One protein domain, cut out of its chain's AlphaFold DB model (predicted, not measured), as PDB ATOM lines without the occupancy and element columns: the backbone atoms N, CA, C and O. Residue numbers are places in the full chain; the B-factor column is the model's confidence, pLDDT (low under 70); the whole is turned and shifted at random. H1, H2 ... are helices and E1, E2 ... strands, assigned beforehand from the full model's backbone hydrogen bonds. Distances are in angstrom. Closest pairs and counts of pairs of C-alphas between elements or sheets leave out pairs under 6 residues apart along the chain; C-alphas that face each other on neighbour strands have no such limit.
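AT A GLANCE: This is residues 38 to 124 of the 125 residues of an uncharacterized protein of Pedosphaera parvula (strain Ellin514) (UniProt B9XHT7). A strongly twisted, curled sheet of five strands forms an open trough whose edge strands, E1 and E2, stay apart. H2 lies beside E1, H1 lies near E2 at the other edge, and H3 is near E3 and E4, while residues 116 to 124 trail away from the body as a tail. The printed part has 87 residues, with three named helices and five named strands in the order E1, H1, E2, H2, E3, H3, E4, E5; the sheet's order is E1, E5, E4, E3, E2, and it is mixed. The class is mixed, helices and strands, with 43 residues in named elements, under half of the whole. It is compact, with a radius of gyration of the C-alphas of 12.6 A, and spans 39 by 29 by 17 A, the tail adding to the longest span.

IN THESE COORDINATES: E1, residues 38 to 41, begins at C-alpha 38 (-44.382, 8.271, 48.877) and is 10.0 A long. H1 is residues 44 to 49, 8.6 A, and E2 is residues 56 to 58, 6.9 A. H2, residues 61 to 68, is 10.5 A long. E3, residues 77 to 82, spans 16.1 A and is followed at once by H3, residues 83 to 87, 6.3 A. E4, residues 97 to 102, is 15.2 A long, and E5, residues 105 to 109, runs 13.1 A to C-alpha 109 at (-40.548, 10.420, 43.832).

HOW THE PARTS SIT: E1 and E5 are antiparallel at 158 degrees, with N 40 and O 106 2.9 A apart, within hydrogen-bond range. E4 and E5 form a hairpin, antiparallel at 145 degrees, with N 99 and O 107 at 2.8 A. E3 and E4 are parallel at 45 degrees, with N 98 and O 79 at 2.8 A; with H3 they make a strand-helix-strand unit, two parallel neighbour strands joined through a helix, and its crossover is right-handed. E3 and E2 are antiparallel at 138 degrees, with N 57 and O 78 at 3.0 A. The pairing of E3 is staggered: residues 77 to 79 pair with E2 and 79 to 82 with E4. H2 is on the sheet at a height over the sheet of 8.1 A, only just over none of the strands, with 2 of its C-alphas falling on E5; its closest C-alpha to E1 is that of Leu 67, 6.3 A from that of Thr 38. H3 is on the sheet at a height of 6.9 A, only just over E3, with 3 of its 5 C-alphas falling on it; the closest C-alphas of H3 and E4 are those of Leu 83 and Tyr 101, 5.3 A apart. H1 only grazes the sheet, with residues 45 to 49; its closest C-alphas with E2 are those of Gln 46 and Ile 57, 6.0 A apart. In H1, H2 and H3 every O i to N i+4 pair is within hydrogen-bond range.

THE WHOLE: The C-alphas farthest apart, those of Lys 44 and Gln 124, are 38.9 A from each other. The printed part has no cut, and no link between named elements is long. The mean pLDDT of the printed part is 88.0, and residues 116 to 124 are under 70.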
ATOM      1  N   THR A  38     -43.636   9.240  48.069       96.81
ATOM      2  CA  THR A  38     -44.382   8.271  48.877       96.81
ATOM      3  C   THR A  38     -43.483   7.076  49.169       96.81
ATOM      4  O   THR A  38     -42.888   6.485  48.270       96.81
ATOM      5  N   VAL A  39     -43.398   6.683  50.438       96.50
ATOM      6  CA  VAL A  39     -42.719   5.444  50.832       96.50
ATOM      7  C   VAL A  39     -43.704   4.283  50.775       96.50
ATOM      8  O   VAL A  39     -44.748   4.318  51.431       96.50
ATOM      9  N   LEU A  40     -43.338   3.232  50.043       97.62
ATOM     10  CA  LEU A  40     -44.105   1.994  49.931       97.62
ATOM     11  C   LEU A  40     -43.301   0.826  50.512       97.62
ATOM     12  O   LEU A  40     -42.093   0.709  50.292       97.62
ATOM     13  N   ALA A  41     -43.973  -0.045  51.264       97.94
ATOM     14  CA  ALA A  41     -43.401  -1.315  51.699       97.94
ATOM     15  C   ALA A  41     -43.505  -2.338  50.563       97.94
ATOM     16  O   ALA A  41     -44.552  -2.427  49.925       97.94
ATOM     17  N   LEU A  42     -42.440  -3.102  50.328       97.56
ATOM     18  CA  LEU A  42     -42.418  -4.200  49.365       97.56
ATOM     19  C   LEU A  42     -43.044  -5.456  49.974       97.56
ATOM     20  O   LEU A  42     -42.784  -5.783  51.137       97.56
ATOM     21  N   THR A  43     -43.814  -6.195  49.177       97.94
ATOM     22  CA  THR A  43     -44.262  -7.541  49.561       97.94
ATOM     23  C   THR A  43     -43.118  -8.552  49.438       97.94
ATOM     24  O   THR A  43     -42.077  -8.270  48.837       97.94
ATOM     25  N   LYS A  44     -43.289  -9.752  50.005       97.00
ATOM     26  CA  LYS A  44     -42.288 -10.824  49.883       97.00
ATOM     27  C   LYS A  44     -42.073 -11.226  48.426       97.00
ATOM     28  O   LYS A  44     -40.933 -11.389  48.002       97.00
ATOM     29  N   GLU A  45     -43.156 -11.289  47.664       96.19
ATOM     30  CA  GLU A  45     -43.168 -11.624  46.243       96.19
ATOM     31  C   GLU A  45     -42.393 -10.565  45.451       96.19
ATOM     32  O   GLU A  45     -41.461 -10.908  44.726       96.19
ATOM     33  N   GLN A  46     -42.677  -9.278  45.681       97.25
ATOM     34  CA  GLN A  46     -41.951  -8.166  45.051       97.25
ATOM     35  C   GLN A  46     -40.456  -8.172  45.406       97.25
ATOM     36  O   GLN A  46     -39.610  -7.928  44.549       97.25
ATOM     37  N   MET A  47     -40.106  -8.464  46.663       96.12
ATOM     38  CA  MET A  47     -38.700  -8.582  47.064       96.12
ATOM     39  C   MET A  47     -37.995  -9.743  46.360       96.12
ATOM     40  O   MET A  47     -36.830  -9.594  46.003       96.12
ATOM     41  N   SER A  48     -38.681 -10.873  46.167       93.62
ATOM     42  CA  SER A  48     -38.127 -12.042  45.475       93.62
ATOM     43  C   SER A  48     -38.041 -11.869  43.957       93.62
ATOM     44  O   SER A  48     -37.162 -12.452  43.332       93.62
ATOM     45  N   SER A  49     -38.919 -11.055  43.361       92.44
ATOM     46  CA  SER A  49     -38.931 -10.818  41.915       92.44
ATOM     47  C   SER A  49     -37.868  -9.824  41.455       92.44
ATOM     48  O   SER A  49     -37.535  -9.807  40.271       92.44
ATOM     49  N   LEU A  50     -37.379  -8.969  42.358       92.56
ATOM     50  CA  LEU A  50     -36.343  -7.986  42.056       92.56
ATOM     51  C   LEU A  50     -34.972  -8.661  41.970       92.56
ATOM     52  O   LEU A  50     -34.419  -9.109  42.974       92.56
ATOM     53  N   THR A  51     -34.410  -8.682  40.765       88.12
ATOM     54  CA  THR A  51     -33.087  -9.237  40.455       88.12
ATOM     55  C   THR A  51     -32.278  -8.229  39.638       88.12
ATOM     56  O   THR A  51     -32.801  -7.208  39.195       88.12
ATOM     57  N   THR A  52     -31.001  -8.520  39.376       80.38
ATOM     58  CA  THR A  52     -30.165  -7.698  38.482       80.38
ATOM     59  C   THR A  52     -30.782  -7.546  37.085       80.38
ATOM     60  O   THR A  52     -30.636  -6.502  36.459       80.38
ATOM     61  N   SER A  53     -31.496  -8.568  36.598       83.12
ATOM     62  CA  SER A  53     -32.136  -8.578  35.276       83.12
ATOM     63  C   SER A  53     -33.599  -8.123  35.287       83.12
ATOM     64  O   SER A  53     -34.108  -7.711  34.247       83.12
ATOM     65  N   ASN A  54     -34.277  -8.161  36.439       88.69
ATOM     66  CA  ASN A  54     -35.652  -7.695  36.585       88.69
ATOM     67  C   ASN A  54     -35.765  -6.603  37.651       88.69
ATOM     68  O   ASN A  54     -35.772  -6.870  38.852       88.69
ATOM     69  N   ARG A  55     -35.945  -5.370  37.181       92.31
ATOM     70  CA  ARG A  55     -36.097  -4.181  38.023       92.31
ATOM     71  C   ARG A  55     -37.546  -3.782  38.260       92.31
ATOM     72  O   ARG A  55     -37.798  -2.828  38.977       92.31
ATOM     73  N   PHE A  56     -38.517  -4.466  37.669       95.19
ATOM     74  CA  PHE A  56     -39.899  -4.007  37.718       95.19
ATOM     75  C   PHE A  56     -40.706  -4.719  38.795       95.19
ATOM     76  O   PHE A  56     -40.640  -5.941  38.930       95.19
ATOM     77  N   ILE A  57     -41.555  -3.955  39.477       96.88
ATOM     78  CA  ILE A  57     -42.619  -4.494  40.326       96.88
ATOM     79  C   ILE A  57     -43.977  -4.037  39.810       96.88
ATOM     80  O   ILE A  57     -44.110  -2.928  39.293       96.88
ATOM     81  N   THR A  58     -44.992  -4.874  39.993       97.06
ATOM     82  CA  THR A  58     -46.395  -4.472  39.853       97.06
ATOM     83  C   THR A  58     -46.895  -3.978  41.200       97.06
ATOM     84  O   THR A  58     -46.691  -4.649  42.216       97.06
ATOM     85  N   LEU A  59     -47.528  -2.806  41.224       97.31
ATOM     86  CA  LEU A  59     -48.103  -2.254  42.443       97.31
ATOM     87  C   LEU A  59     -49.350  -3.039  42.857       97.31
ATOM     88  O   LEU A  59     -50.259  -3.284  42.064       97.31
ATOM     89  N   THR A  60     -49.420  -3.383  44.138       98.06
ATOM     90  CA  THR A  60     -50.636  -3.937  44.747       98.06
ATOM     91  C   THR A  60     -51.755  -2.891  44.780       98.06
ATOM     92  O   THR A  60     -51.512  -1.691  44.628       98.06
ATOM     93  N   ALA A  61     -53.002  -3.321  44.997       97.50
ATOM     94  CA  ALA A  61     -54.128  -2.398  45.171       97.50
ATOM     95  C   ALA A  61     -53.860  -1.378  46.294       97.50
ATOM     96  O   ALA A  61     -53.951  -0.178  46.051       97.50
ATOM     97  N   ASP A  62     -53.400  -1.840  47.457       97.56
ATOM     98  CA  ASP A  62     -53.115  -0.976  48.606       97.56
ATOM     99  C   ASP A  62     -52.001   0.037  48.325       97.56
ATOM    100  O   ASP A  62     -52.100   1.207  48.702       97.56
ATOM    101  N   GLN A  63     -50.939  -0.388  47.634       98.12
ATOM    102  CA  GLN A  63     -49.858   0.511  47.227       98.12
ATOM    103  C   GLN A  63     -50.357   1.577  46.245       98.12
ATOM    104  O   GLN A  63     -50.010   2.747  46.407       98.12
ATOM    105  N   ARG A  64     -51.197   1.198  45.269       97.56
ATOM    106  CA  ARG A  64     -51.814   2.147  44.327       97.56
ATOM    107  C   ARG A  64     -52.699   3.149  45.059       97.56
ATOM    108  O   ARG A  64     -52.516   4.347  44.881       97.56
ATOM    109  N   THR A  65     -53.581   2.681  45.942       96.88
ATOM    110  CA  THR A  65     -54.440   3.545  46.763       96.88
ATOM    111  C   THR A  65     -53.627   4.492  47.634       96.88
ATOM    112  O   THR A  65     -54.002   5.649  47.799       96.88
ATOM    113  N   ARG A  66     -52.507   4.029  48.198       96.75
ATOM    114  CA  ARG A  66     -51.632   4.884  48.999       96.75
ATOM    115  C   ARG A  66     -50.951   5.953  48.155       96.75
ATOM    116  O   ARG A  66     -50.939   7.101  48.577       96.75
ATOM    117  N   LEU A  67     -50.420   5.583  46.992       96.12
ATOM    118  CA  LEU A  67     -49.765   6.521  46.083       96.12
ATOM    119  C   LEU A  67     -50.762   7.568  45.561       96.12
ATOM    120  O   LEU A  67     -50.458   8.755  45.566       96.12
ATOM    121  N   GLN A  68     -51.990   7.155  45.231       96.50
ATOM    122  CA  GLN A  68     -53.043   8.030  44.703       96.50
ATOM    123  C   GLN A  68     -53.464   9.172  45.642       96.50
ATOM    124  O   GLN A  68     -54.073  10.137  45.194       96.50
ATOM    125  N   ARG A  69     -53.159   9.082  46.941       94.88
ATOM    126  CA  ARG A  69     -53.433  10.177  47.887       94.88
ATOM    127  C   ARG A  69     -52.585  11.410  47.607       94.88
ATOM    128  O   ARG A  69     -53.027  12.516  47.899       94.88
ATOM    129  N   ASP A  70     -51.398  11.199  47.046       93.75
ATOM    130  CA  ASP A  70     -50.379  12.234  46.912       93.75
ATOM    131  C   ASP A  70     -50.123  12.620  45.444       93.75
ATOM    132  O   ASP A  70     -49.543  13.673  45.184       93.75
ATOM    133  N   VAL A  71     -50.543  11.794  44.473       93.56
ATOM    134  CA  VAL A  71     -50.283  12.017  43.040       93.56
ATOM    135  C   VAL A  71     -51.512  11.775  42.163       93.56
ATOM    136  O   VAL A  71     -52.331  10.898  42.433       93.56
ATOM    137  N   SER A  72     -51.609  12.513  41.054       89.75
ATOM    138  CA  SER A  72     -52.715  12.392  40.087       89.75
ATOM    139  C   SER A  72     -52.570  11.209  39.124       89.75
ATOM    140  O   SER A  72     -53.569  10.726  38.595       89.75
ATOM    141  N   PHE A  73     -51.342  10.735  38.892       92.12
ATOM    142  CA  PHE A  73     -51.051   9.591  38.028       92.12
ATOM    143  C   PHE A  73     -50.422   8.457  38.837       92.12
ATOM    144  O   PHE A  73     -49.380   8.636  39.467       92.12
ATOM    145  N   VAL A  74     -51.032   7.275  38.773       95.31
ATOM    146  CA  VAL A  74     -50.550   6.067  39.448       95.31
ATOM    147  C   VAL A  74     -50.273   4.995  38.396       95.31
ATOM    148  O   VAL A  74     -51.221   4.488  37.793       95.31
ATOM    149  N   PRO A  75     -49.003   4.632  38.154       93.50
ATOM    150  CA  PRO A  75     -48.682   3.582  37.201       93.50
ATOM    151  C   PRO A  75     -49.060   2.207  37.755       93.50
ATOM    152  O   PRO A  75     -49.097   1.983  38.963       93.50
ATOM    153  N   GLU A  76     -49.274   1.241  36.867       93.81
ATOM    154  CA  GLU A  76     -49.435  -0.157  37.274       93.81
ATOM    155  C   GLU A  76     -48.110  -0.759  37.774       93.81
ATOM    156  O   GLU A  76     -48.089  -1.552  38.716       93.81
ATOM    157  N   ARG A  77     -46.993  -0.363  37.151       95.44
ATOM    158  CA  ARG A  77     -45.655  -0.890  37.424       95.44
ATOM    159  C   ARG A  77     -44.670   0.227  37.733       95.44
ATOM    160  O   ARG A  77     -44.718   1.284  37.108       95.44
ATOM    161  N   LEU A  78     -43.751  -0.050  38.652       95.81
ATOM    162  CA  LEU A  78     -42.599   0.805  38.927       95.81
ATOM    163  C   LEU A  78     -41.321   0.125  38.452       95.81
ATOM    164  O   LEU A  78     -41.165  -1.086  38.633       95.81
ATOM    165  N   GLU A  79     -40.404   0.913  37.903       95.06
ATOM    166  CA  GLU A  79     -39.014   0.502  37.729       95.06
ATOM    167  C   GLU A  79     -38.244   0.827  39.011       95.06
ATOM    168  O   GLU A  79     -38.173   1.977  39.439       95.06
ATOM    169  N   VAL A  80     -37.699  -0.196  39.657       95.81
ATOM    170  CA  VAL A  80     -37.074  -0.103  40.972       95.81
ATOM    171  C   VAL A  80     -35.561  -0.169  40.844       95.81
ATOM    172  O   VAL A  80     -35.001  -1.180  40.420       95.81
ATOM    173  N   TYR A  81     -34.899   0.894  41.284       93.44
ATOM    174  CA  TYR A  81     -33.445   0.988  41.328       93.44
ATOM    175  C   TYR A  81     -32.959   0.803  42.768       93.44
ATOM    176  O   TYR A  81     -33.520   1.418  43.683       93.44
ATOM    177  N   PRO A  82     -31.918  -0.013  43.006       92.31
ATOM    178  CA  PRO A  82     -31.102   0.107  44.209       92.31
ATOM    179  C   PRO A  82     -30.605   1.546  44.381       92.31
ATOM    180  O   PRO A  82     -30.436   2.263  43.392       92.31
ATOM    181  N   LEU A  83     -30.387   1.975  45.624       91.00
ATOM    182  CA  LEU A  83     -29.970   3.346  45.922       91.00
ATOM    183  C   LEU A  83     -28.712   3.744  45.140       91.00
ATOM    184  O   LEU A  83     -28.693   4.810  44.537       91.00
ATOM    185  N   GLU A  84     -27.707   2.874  45.132       89.06
ATOM    186  CA  GLU A  84     -26.439   3.078  44.438       89.06
ATOM    187  C   GLU A  84     -26.642   3.316  42.938       89.06
ATOM    188  O   GLU A  84     -26.087   4.252  42.380       89.06
ATOM    189  N   TRP A  85     -27.523   2.550  42.294       90.06
ATOM    190  CA  TRP A  85     -27.802   2.738  40.872       90.06
ATOM    191  C   TRP A  85     -28.580   4.023  40.636       90.06
ATOM    192  O   TRP A  85     -28.292   4.749  39.694       90.06
ATOM    193  N   ALA A  86     -29.553   4.330  41.496       90.19
ATOM    194  CA  ALA A  86     -30.344   5.546  41.373       90.19
ATOM    195  C   ALA A  86     -29.484   6.817  41.498       90.19
ATOM    196  O   ALA A  86     -29.786   7.809  40.842       90.19
ATOM    197  N   GLN A  87     -28.419   6.803  42.304       88.38
ATOM    198  CA  GLN A  87     -27.501   7.942  42.445       88.38
ATOM    199  C   GLN A  87     -26.704   8.236  41.167       88.38
ATOM    200  O   GLN A  87     -26.422   9.403  40.899       88.38
ATOM    201  N   ASP A  88     -26.430   7.209  40.363       86.88
ATOM    202  CA  ASP A  88     -25.661   7.308  39.118       86.88
ATOM    203  C   ASP A  88     -26.551   7.358  37.859       86.88
ATOM    204  O   ASP A  88     -26.052   7.318  36.737       86.88
ATOM    205  N   THR A  89     -27.879   7.424  38.019       86.94
ATOM    206  CA  THR A  89     -28.837   7.346  36.903       86.94
ATOM    207  C   THR A  89     -29.386   8.721  36.509       86.94
ATOM    208  O   THR A  89     -29.788   9.527  37.353       86.94
ATOM    209  N   CYS A  90     -29.496   8.959  35.198       84.31
ATOM    210  CA  CYS A  90     -30.174  10.131  34.644       84.31
ATOM    211  C   CYS A  90     -31.700   9.986  34.724       84.31
ATOM    212  O   CYS A  90     -32.263   8.942  34.383       84.31
ATOM    213  N   THR A  91     -32.423  11.067  35.044       83.50
ATOM    214  CA  THR A  91     -33.900  11.054  34.993       83.50
ATOM    215  C   THR A  91     -34.475  10.842  33.586       83.50
ATOM    216  O   THR A  91     -35.674  10.598  33.440       83.50
ATOM    217  N   CYS A  92     -33.635  10.904  32.554       79.75
ATOM    218  CA  CYS A  92     -33.955  10.591  31.168       79.75
ATOM    219  C   CYS A  92     -34.004   9.079  30.863       79.75
ATOM    220  O   CYS A  92     -34.595   8.666  29.864       79.75
ATOM    221  N   GLU A  93     -33.419   8.237  31.717       80.00
ATOM    222  CA  GLU A  93     -33.290   6.791  31.483       80.00
ATOM    223  C   GLU A  93     -34.340   5.959  32.226       80.00
ATOM    224  O   GLU A  93     -34.576   4.799  31.883       80.00
ATOM    225  N   ILE A  94     -35.020   6.570  33.193       85.44
ATOM    226  CA  ILE A  94     -35.961   5.918  34.107       85.44
ATOM    227  C   ILE A  94     -37.403   5.967  33.603       85.44
ATOM    228  O   ILE A  94     -37.801   6.866  32.859       85.44
ATOM    229  N   LEU A  95     -38.212   5.012  34.062       88.69
ATOM    230  CA  LEU A  95     -39.664   5.009  33.898       88.69
ATOM    231  C   LEU A  95     -40.342   4.748  35.240       88.69
ATOM    232  O   LEU A  95     -40.118   3.702  35.839       88.69
ATOM    233  N   ASN A  96     -41.227   5.649  35.681       92.44
ATOM    234  CA  ASN A  96     -42.037   5.462  36.893       92.44
ATOM    235  C   ASN A  96     -41.202   4.942  38.081       92.44
ATOM    236  O   ASN A  96     -41.355   3.804  38.529       92.44
ATOM    237  N   LEU A  97     -40.259   5.766  38.531       93.56
ATOM    238  CA  LEU A  97     -39.170   5.335  39.404       93.56
ATOM    239  C   LEU A  97     -39.631   4.965  40.823       93.56
ATOM    240  O   LEU A  97     -40.328   5.730  41.489       93.56
ATOM    241  N   GLY A  98     -39.118   3.844  41.329       95.62
ATOM    242  CA  GLY A  98     -39.000   3.549  42.755       95.62
ATOM    243  C   GLY A  98     -37.533   3.394  43.164       95.62
ATOM    244  O   GLY A  98     -36.758   2.728  42.487       95.62
ATOM    245  N   ILE A  99     -37.133   3.971  44.292       95.50
ATOM    246  CA  ILE A  99     -35.759   3.881  44.809       95.50
ATOM    247  C   ILE A  99     -35.758   2.986  46.038       95.50
ATOM    248  O   ILE A  99     -36.345   3.316  47.072       95.50
ATOM    249  N   ARG A 100     -35.093   1.840  45.947       94.75
ATOM    250  CA  ARG A 100     -34.949   0.891  47.047       94.75
ATOM    251  C   ARG A 100     -33.817   1.330  47.968       94.75
ATOM    252  O   ARG A 100     -32.658   1.000  47.753       94.75
ATOM    253  N   TYR A 101     -34.179   2.036  49.036       89.88
ATOM    254  CA  TYR A 101     -33.234   2.503  50.056       89.88
ATOM    255  C   TYR A 101     -33.105   1.547  51.258       89.88
ATOM    256  O   TYR A 101     -32.230   1.719  52.101       89.88
ATOM    257  N   THR A 102     -33.967   0.527  51.356       91.88
ATOM    258  CA  THR A 102     -33.813  -0.604  52.293       91.88
ATOM    259  C   THR A 102     -34.275  -1.904  51.638       91.88
ATOM    260  O   THR A 102     -34.948  -1.890  50.608       91.88
ATOM    261  N   LYS A 103     -34.003  -3.056  52.266       91.81
ATOM    262  CA  LYS A 103     -34.464  -4.353  51.744       91.81
ATOM    263  C   LYS A 103     -35.985  -4.429  51.556       91.81
ATOM    264  O   LYS A 103     -36.415  -5.118  50.640       91.81
ATOM    265  N   THR A 104     -36.773  -3.724  52.364       96.25
ATOM    266  CA  THR A 104     -38.236  -3.884  52.431       96.25
ATOM    267  C   THR A 104     -39.020  -2.647  52.005       96.25
ATOM    268  O   THR A 104     -40.248  -2.670  52.052       96.25
ATOM    269  N   LYS A 105     -38.356  -1.553  51.617       96.00
ATOM    270  CA  LYS A 105     -39.031  -0.295  51.281       96.00
ATOM    271  C   LYS A 105     -38.447   0.346  50.038       96.00
ATOM    272  O   LYS A 105     -37.233   0.323  49.831       96.00
ATOM    273  N   ILE A 106     -39.337   0.986  49.294       96.69
ATOM    274  CA  ILE A 106     -39.003   1.887  48.201       96.69
ATOM    275  C   ILE A 106     -39.533   3.287  48.499       96.69
ATOM    276  O   ILE A 106     -40.538   3.456  49.192       96.69
ATOM    277  N   GLU A 107     -38.841   4.290  47.985       96.19
ATOM    278  CA  GLU A 107     -39.284   5.678  47.935       96.19
ATOM    279  C   GLU A 107     -39.658   6.007  46.488       96.19
ATOM    280  O   GLU A 107     -38.885   5.722  45.579       96.19
ATOM    281  N   VAL A 108     -40.857   6.546  46.271       96.50
ATOM    282  CA  VAL A 108     -41.414   6.832  44.942       96.50
ATOM    283  C   VAL A 108     -41.495   8.347  44.764       96.50
ATOM    284  O   VAL A 108     -42.399   8.960  45.338       96.50
ATOM    285  N   PRO A 109     -40.562   8.973  44.025       94.50
ATOM    286  CA  PRO A 109     -40.548  10.420  43.832       94.50
ATOM    287  C   PRO A 109     -41.690  10.849  42.909       94.50
ATOM    288  O   PRO A 109     -41.779  10.396  41.768       94.50
ATOM    289  N   HIS A 110     -42.560  11.742  43.381       94.19
ATOM    290  CA  HIS A 110     -43.813  12.075  42.692       94.19
ATOM    291  C   HIS A 110     -43.594  12.675  41.301       94.19
ATOM    292  O   HIS A 110     -44.249  12.271  40.345       94.19
ATOM    293  N   GLY A 111     -42.624  13.585  41.169       88.56
ATOM    294  CA  GLY A 111     -42.295  14.258  39.903       88.56
ATOM    295  C   GLY A 111     -41.602  13.377  38.852       88.56
ATOM    296  O   GLY A 111     -41.284  13.853  37.760       88.56
ATOM    297  N   LEU A 112     -41.336  12.107  39.177       89.12
ATOM    298  CA  LEU A 112     -40.731  11.122  38.273       89.12
ATOM    299  C   LEU A 112     -41.729  10.034  37.836       89.12
ATOM    300  O   LEU A 112     -41.343   9.063  37.181       89.12
ATOM    301  N   LEU A 113     -43.010  10.196  38.176       91.19
ATOM    302  CA  LEU A 113     -44.110   9.369  37.684       91.19
ATOM    303  C   LEU A 113     -44.706   9.958  36.402       91.19
ATOM    304  O   LEU A 113     -44.665  11.165  36.183       91.19
ATOM    305  N   GLY A 114     -45.268   9.099  35.550       84.75
ATOM    306  CA  GLY A 114     -45.946   9.514  34.317       84.75
ATOM    307  C   GLY A 114     -45.007   9.920  33.181       84.75
ATOM    308  O   GLY A 114     -45.484  10.216  32.090       84.75
ATOM    309  N   ARG A 115     -43.686   9.882  33.402       72.81
ATOM    310  CA  ARG A 115     -42.690  10.093  32.348       72.81
ATOM    311  C   ARG A 115     -42.732   8.929  31.364       72.81
ATOM    312  O   ARG A 115     -42.637   7.763  31.754       72.81
ATOM    313  N   THR A 116     -42.876   9.249  30.089       62.75
ATOM    314  CA  THR A 116     -42.930   8.278  28.999       62.75
ATOM    315  C   THR A 116     -41.600   8.215  28.255       62.75
ATOM    316  O   THR A 116     -40.780   9.131  28.294       62.75
ATOM    317  N   LEU A 117     -41.393   7.142  27.488       56.00
ATOM    318  CA  LEU A 117     -40.269   7.048  26.549       56.00
ATOM    319  C   LEU A 117     -40.279   8.166  25.486       56.00
ATOM    320  O   LEU A 117     -39.241   8.430  24.886       56.00
ATOM    321  N   GLN A 118     -41.422   8.815  25.232       48.91
ATOM    322  CA  GLN A 118     -41.515   9.928  24.281       48.91
ATOM    323  C   GLN A 118     -40.938  11.229  24.849       48.91
ATOM    324  O   GLN A 118     -40.315  11.977  24.094       48.91
ATOM    325  N   ASP A 119     -41.004  11.434  26.167       53.00
ATOM    326  CA  ASP A 119     -40.343  12.561  26.840       53.00
ATOM    327  C   ASP A 119     -38.809  12.506  26.688       53.00
ATOM    328  O   ASP A 119     -38.141  13.537  26.736       53.00
ATOM    329  N   ARG A 120     -38.234  11.327  26.388       50.19
ATOM    330  CA  ARG A 120     -36.796  11.162  26.091       50.19
ATOM    331  C   ARG A 120     -36.338  11.908  24.837       50.19
ATOM    332  O   ARG A 120     -35.169  12.256  24.743       50.19
ATOM    333  N   LYS A 121     -37.232  12.150  23.868       41.34
ATOM    334  CA  LYS A 121     -36.892  12.843  22.610       41.34
ATOM    335  C   LYS A 121     -36.963  14.365  22.715       41.34
ATOM    336  O   LYS A 121     -36.444  15.036  21.828       41.34
ATOM    337  N   PHE A 122     -37.621  14.908  23.741       40.59
ATOM    338  CA  PHE A 122     -37.780  16.357  23.898       40.59
ATOM    339  C   PHE A 122     -36.491  17.023  24.405       40.59
ATOM    340  O   PHE A 122     -36.167  18.117  23.969       40.59
ATOM    341  N   TRP A 123     -35.716  16.322  25.236       39.44
ATOM    342  CA  TRP A 123     -34.451  16.811  25.811       39.44
ATOM    343  C   TRP A 123     -33.198  16.435  25.002       39.44
ATOM    344  O   TRP A 123     -32.083  16.735  25.413       39.44
ATOM    345  N   GLN A 124     -33.371  15.756  23.864       39.88
ATOM    346  CA  GLN A 124     -32.296  15.392  22.929       39.88
ATOM    347  C   GLN A 124     -32.285  16.270  21.662       39.88
ATOM    348  O   GLN A 124     -31.639  15.905  20.679       39.88
TER     349      GLN A 124